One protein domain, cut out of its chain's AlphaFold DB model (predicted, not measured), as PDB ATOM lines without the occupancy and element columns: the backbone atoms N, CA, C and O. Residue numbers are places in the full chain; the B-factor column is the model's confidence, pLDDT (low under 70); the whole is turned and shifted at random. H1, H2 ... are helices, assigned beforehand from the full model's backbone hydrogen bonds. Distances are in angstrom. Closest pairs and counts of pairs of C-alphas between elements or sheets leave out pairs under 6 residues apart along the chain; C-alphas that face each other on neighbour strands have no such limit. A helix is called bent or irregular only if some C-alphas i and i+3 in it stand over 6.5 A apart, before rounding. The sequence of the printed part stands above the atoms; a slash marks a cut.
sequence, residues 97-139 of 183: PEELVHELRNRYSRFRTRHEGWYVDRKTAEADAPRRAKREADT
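What this domain is: This is residues 97 to 139 of the 183 residues of an uncharacterized protein of Candidatus Bathyarchaeota archaeon (UniProt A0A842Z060). A short helix, H1, at one end is joined by a long looping link to a long bent helix, H2, which makes most of the length; the two helices have no contact. The printed part has 43 residues, with two named helices in the order H1, H2 and no named strand: all helix. It is extended, with a radius of gyration of the C-alphas of 16.2 A, and spans 51 by 18 by 11 A, a rod.

Where its parts are: H1, residues 98 to 104, begins with C-alpha 98 at (31.382, 169.022, 268.632). H2, residues 117 to 139, was assigned as one helix by its hydrogen bonds but is bent: C-alphas 127 and 130 are 6.9 A apart. Arm H2a, residues 117 to 127, is 15.3 A long; arm H2b, residues 130 to 139, is 15.0 A long and ends with C-alpha 139 at (-2.310, 148.206, 241.577).

How they stand to each other: H1 is apart from H2a and H2b. The arms stand at a steep tilt of 54 degrees. Every O i to N i+4 pair is within hydrogen-bond range in H2a, 5 of 6 in H2b and 1 of 3 in H1, where 3 of 4 O i to N i+3 pairs are.

The domain as a whole: The C-alphas farthest apart, Pro 97 and Thr 139, are 51.7 A apart. The link from H1 to H2, residues 105 to 116, is long. The printed part has no cut, and no printed residue is under 70 in pLDDT.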
ATOM      1  N   PRO A  97      35.440 171.411 269.826       94.06
ATOM      2  CA  PRO A  97      34.663 170.239 270.227       94.06
ATOM      3  C   PRO A  97      33.238 170.271 269.660       94.06
ATOM      4  O   PRO A  97      32.604 171.328 269.608       94.06
ATOM      5  N   GLU A  98      32.714 169.112 269.251       90.19
ATOM      6  CA  GLU A  98      31.382 169.022 268.632       90.19
ATOM      7  C   GLU A  98      30.253 169.422 269.590       90.19
ATOM      8  O   GLU A  98      29.262 170.013 269.161       90.19
ATOM      9  N   GLU A  99      30.427 169.174 270.890       90.94
ATOM     10  CA  GLU A  99      29.457 169.525 271.933       90.94
ATOM     11  C   GLU A  99      29.174 171.034 271.964       90.94
ATOM     12  O   GLU A  99      28.017 171.455 272.023       90.94
ATOM     13  N   LEU A 100      30.214 171.854 271.781       93.81
ATOM     14  CA  LEU A 100      30.120 173.315 271.815       93.81
ATOM     15  C   LEU A 100      29.326 173.879 270.620       93.81
ATOM     16  O   LEU A 100      28.764 174.974 270.689       93.81
ATOM     17  N   VAL A 101      29.183 173.124 269.522       91.25
ATOM     18  CA  VAL A 101      28.321 173.533 268.400       91.25
ATOM     19  C   VAL A 101      26.866 173.674 268.856       91.25
ATOM     20  O   VAL A 101      26.146 174.515 268.320       91.25
ATOM     21  N   HIS A 102      26.424 172.881 269.835       90.12
ATOM     22  CA  HIS A 102      25.067 172.962 270.380       90.12
ATOM     23  C   HIS A 102      24.837 174.191 271.265       90.12
ATOM     24  O   HIS A 102      23.693 174.629 271.394       90.12
ATOM     25  N   GLU A 103      25.900 174.777 271.816       92.69
ATOM     26  CA  GLU A 103      25.836 176.044 272.550       92.69
ATOM     27  C   GLU A 103      25.809 177.235 271.586       92.69
ATOM     28  O   GLU A 103      24.988 178.139 271.735       92.69
ATOM     29  N   LEU A 104      26.642 177.204 270.536       92.00
ATOM     30  CA  LEU A 104      26.680 178.262 269.517       92.00
ATOM     31  C   LEU A 104      25.377 178.365 268.712       92.00
ATOM     32  O   LEU A 104      25.026 179.442 268.225       92.00
ATOM     33  N   ARG A 105      24.666 177.246 268.520       92.19
ATOM     34  CA  ARG A 105      23.382 177.221 267.808       92.19
ATOM     35  C   ARG A 105      22.408 176.231 268.432       92.19
ATOM     36  O   ARG A 105      22.735 175.074 268.677       92.19
ATOM     37  N   ASN A 106      21.139 176.623 268.505       94.06
ATOM     38  CA  ASN A 106      20.088 175.704 268.928       94.06
ATOM     39  C   ASN A 106      19.879 174.573 267.897       94.06
ATOM     40  O   ASN A 106      19.456 174.806 266.756       94.06
ATOM     41  N   ARG A 107      20.126 173.326 268.324       92.31
ATOM     42  CA  ARG A 107      19.977 172.093 267.527       92.31
ATOM     43  C   ARG A 107      18.569 171.894 266.956       92.31
ATOM     44  O   ARG A 107      18.445 171.355 265.850       92.31
ATOM     45  N   TYR A 108      17.545 172.327 267.687       93.62
ATOM     46  CA  TYR A 108      16.127 172.127 267.365       93.62
ATOM     47  C   TYR A 108      15.442 173.405 266.864       93.62
ATOM     48  O   TYR A 108      14.218 173.466 266.787       93.62
ATOM     49  N   SER A 109      16.217 174.438 266.512       95.38
ATOM     50  CA  SER A 109      15.659 175.663 265.940       95.38
ATOM     51  C   SER A 109      14.913 175.380 264.637       95.38
ATOM     52  O   SER A 109      15.433 174.715 263.740       95.38
ATOM     53  N   ARG A 110      13.724 175.972 264.485       94.31
ATOM     54  CA  ARG A 110      12.953 175.929 263.231       94.31
ATOM     55  C   ARG A 110      13.686 176.600 262.064       94.31
ATOM     56  O   ARG A 110      13.455 176.242 260.918       94.31
ATOM     57  N   PHE A 111      14.580 177.548 262.352       95.44
ATOM     58  CA  PHE A 111      15.392 178.252 261.349       95.44
ATOM     59  C   PHE A 111      16.687 177.510 261.001       95.44
ATOM     60  O   PHE A 111      17.552 178.051 260.313       95.44
ATOM     61  N   ARG A 112      16.859 176.278 261.492       94.12
ATOM     62  CA  ARG A 112      17.991 175.441 261.115       94.12
ATOM     63  C   ARG A 112      17.901 175.128 259.619       94.12
ATOM     64  O   ARG A 112      16.947 174.508 259.183       94.12
ATOM     65  N   THR A 113      18.918 175.534 258.861       94.12
ATOM     66  CA  THR A 113      19.017 175.285 257.409       94.12
ATOM     67  C   THR A 113      19.990 174.159 257.057       94.12
ATOM     68  O   THR A 113      19.864 173.524 256.017       94.12
ATOM     69  N   ARG A 114      20.971 173.888 257.927       93.00
ATOM     70  CA  ARG A 114      22.011 172.866 257.726       93.00
ATOM     71  C   ARG A 114      21.650 171.588 258.491       93.00
ATOM     72  O   ARG A 114      21.807 171.531 259.719       93.00
ATOM     73  N   HIS A 115      21.147 170.584 257.775       94.88
ATOM     74  CA  HIS A 115      20.729 169.283 258.315       94.88
ATOM     75  C   HIS A 115      21.679 168.154 257.914       94.88
ATOM     76  O   HIS A 115      22.379 168.242 256.910       94.88
ATOM     77  N   GLU A 116      21.693 167.098 258.719       94.88
ATOM     78  CA  GLU A 116      22.371 165.840 258.428       94.88
ATOM     79  C   GLU A 116      21.637 165.074 257.311       94.88
ATOM     80  O   GLU A 116      20.413 165.177 257.196       94.88
ATOM     81  N   GLY A 117      22.363 164.262 256.533       96.62
ATOM     82  CA  GLY A 117      21.794 163.495 255.414       96.62
ATOM     83  C   GLY A 117      20.590 162.644 255.824       96.62
ATOM     84  O   GLY A 117      19.513 162.799 255.261       96.62
ATOM     85  N   TRP A 118      20.711 161.886 256.920       96.38
ATOM     86  CA  TRP A 118      19.626 161.037 257.431       96.38
ATOM     87  C   TRP A 118      18.326 161.806 257.716       96.38
ATOM     88  O   TRP A 118      17.230 161.267 257.561       96.38
ATOM     89  N   TYR A 119      18.418 163.069 258.152       95.75
ATOM     90  CA  TYR A 119      17.241 163.880 258.455       95.75
ATOM     91  C   TYR A 119      16.542 164.310 257.166       95.75
ATOM     92  O   TYR A 119      15.312 164.271 257.092       95.75
ATOM     93  N   VAL A 120      17.330 164.694 256.159       96.00
ATOM     94  CA  VAL A 120      16.838 165.047 254.825       96.00
ATOM     95  C   VAL A 120      16.206 163.828 254.158       96.00
ATOM     96  O   VAL A 120      15.078 163.923 253.680       96.00
ATOM     97  N   ASP A 121      16.858 162.669 254.214       96.69
ATOM     98  CA  ASP A 121      16.349 161.412 253.649       96.69
ATOM     99  C   ASP A 121      15.031 160.996 254.308       96.69
ATOM    100  O   ASP A 121      14.054 160.655 253.642       96.69
ATOM    101  N   ARG A 122      14.944 161.118 255.636       96.50
ATOM    102  CA  ARG A 122      13.696 160.861 256.359       96.50
ATOM    103  C   ARG A 122      12.587 161.826 255.937       96.50
ATOM    104  O   ARG A 122      11.453 161.400 255.742       96.50
ATOM    105  N   LYS A 123      12.893 163.120 255.805       94.94
ATOM    106  CA  LYS A 123      11.897 164.137 255.433       94.94
ATOM    107  C   LYS A 123      11.454 164.041 253.977       94.94
ATOM    108  O   LYS A 123      10.284 164.277 253.687       94.94
ATOM    109  N   THR A 124      12.347 163.655 253.076       95.44
ATOM    110  CA  THR A 124      12.001 163.379 251.676       95.44
ATOM    111  C   THR A 124      11.146 162.118 251.561       95.44
ATOM    112  O   THR A 124      10.118 162.150 250.889       95.44
ATOM    113  N   ALA A 125      11.474 161.052 252.300       95.25
ATOM    114  CA  ALA A 125      10.641 159.851 252.369       95.25
ATOM    115  C   ALA A 125       9.233 160.141 252.925       95.25
ATOM    116  O   ALA A 125       8.250 159.653 252.371       95.25
ATOM    117  N   GLU A 126       9.124 160.969 253.969       94.81
ATOM    118  CA  GLU A 126       7.841 161.427 254.528       94.81
ATOM    119  C   GLU A 126       7.014 162.202 253.486       94.81
ATOM    120  O   GLU A 126       5.813 161.970 253.347       94.81
ATOM    121  N   ALA A 127       7.657 163.068 252.697       93.69
ATOM    122  CA  ALA A 127       6.999 163.807 251.620       93.69
ATOM    123  C   ALA A 127       6.555 162.910 250.445       93.69
ATOM    124  O   ALA A 127       5.534 163.184 249.808       93.69
ATOM    125  N   ASP A 128       7.288 161.830 250.159       93.31
ATOM    126  CA  ASP A 128       6.968 160.889 249.081       93.31
ATOM    127  C   ASP A 128       5.991 159.778 249.495       93.31
ATOM    128  O   ASP A 128       5.323 159.213 248.625       93.31
ATOM    129  N   ALA A 129       5.841 159.482 250.789       93.56
ATOM    130  CA  ALA A 129       4.895 158.492 251.311       93.56
ATOM    131  C   ALA A 129       3.461 158.620 250.746       93.56
ATOM    132  O   ALA A 129       2.945 157.621 250.238       93.56
ATOM    133  N   PRO A 130       2.815 159.807 250.705       92.12
ATOM    134  CA  PRO A 130       1.478 159.929 250.115       92.12
ATOM    135  C   PRO A 130       1.464 159.658 248.604       92.12
ATOM    136  O   PRO A 130       0.460 159.194 248.067       92.12
ATOM    137  N   ARG A 131       2.564 159.932 247.890       89.75
ATOM    138  CA  ARG A 131       2.682 159.598 246.461       89.75
ATOM    139  C   ARG A 131       2.839 158.095 246.262       89.75
ATOM    140  O   ARG A 131       2.261 157.562 245.321       89.75
ATOM    141  N   ARG A 132       3.594 157.425 247.135       88.19
ATOM    142  CA  ARG A 132       3.742 155.964 247.126       88.19
ATOM    143  C   ARG A 132       2.409 155.280 247.411       88.19
ATOM    144  O   ARG A 132       1.995 154.475 246.592       88.19
ATOM    145  N   ALA A 133       1.680 155.715 248.438       88.31
ATOM    146  CA  ALA A 133       0.339 155.206 248.736       88.31
ATOM    147  C   ALA A 133      -0.631 155.368 247.545       88.31
ATOM    148  O   ALA A 133      -1.392 154.461 247.223       88.31
ATOM    149  N   LYS A 134      -0.568 156.498 246.823       87.56
ATOM    150  CA  LYS A 134      -1.349 156.687 245.585       87.56
ATOM    151  C   LYS A 134      -0.947 155.720 244.466       87.56
ATOM    152  O   LYS A 134      -1.823 155.245 243.756       87.56
ATOM    153  N   ARG A 135       0.348 155.427 244.306       86.44
ATOM    154  CA  ARG A 135       0.841 154.439 243.326       86.44
ATOM    155  C   ARG A 135       0.478 153.008 243.714       86.44
ATOM    156  O   ARG A 135       0.228 152.196 242.840       86.44
ATOM    157  N   GLU A 136       0.435 152.689 245.002       86.31
ATOM    158  CA  GLU A 136      -0.037 151.382 245.472       86.31
ATOM    159  C   GLU A 136      -1.517 151.185 245.134       86.31
ATOM    160  O   GLU A 136      -1.893 150.123 244.648       86.31
ATOM    161  N   ALA A 137      -2.341 152.229 245.266       85.19
ATOM    162  CA  ALA A 137      -3.730 152.185 244.811       85.19
ATOM    163  C   ALA A 137      -3.861 151.949 243.290       85.19
ATOM    164  O   ALA A 137      -4.842 151.352 242.853       85.19
ATOM    165  N   ASP A 138      -2.862 152.335 242.484       83.19
ATOM    166  CA  ASP A 138      -2.836 152.012 241.052       83.19
ATOM    167  C   ASP A 138      -2.666 150.505 240.770       83.19
ATOM    168  O   ASP A 138      -2.845 150.078 239.637       83.19
ATOM    169  N   THR A 139      -2.354 149.670 241.766       83.69
ATOM    170  CA  THR A 139      -2.310 148.206 241.577       83.69
ATOM    171  C   THR A 139      -3.686 147.539 241.660       83.69
ATOM    172  O   THR A 139      -3.819 146.371 241.308       83.69
TER     173      THR A 139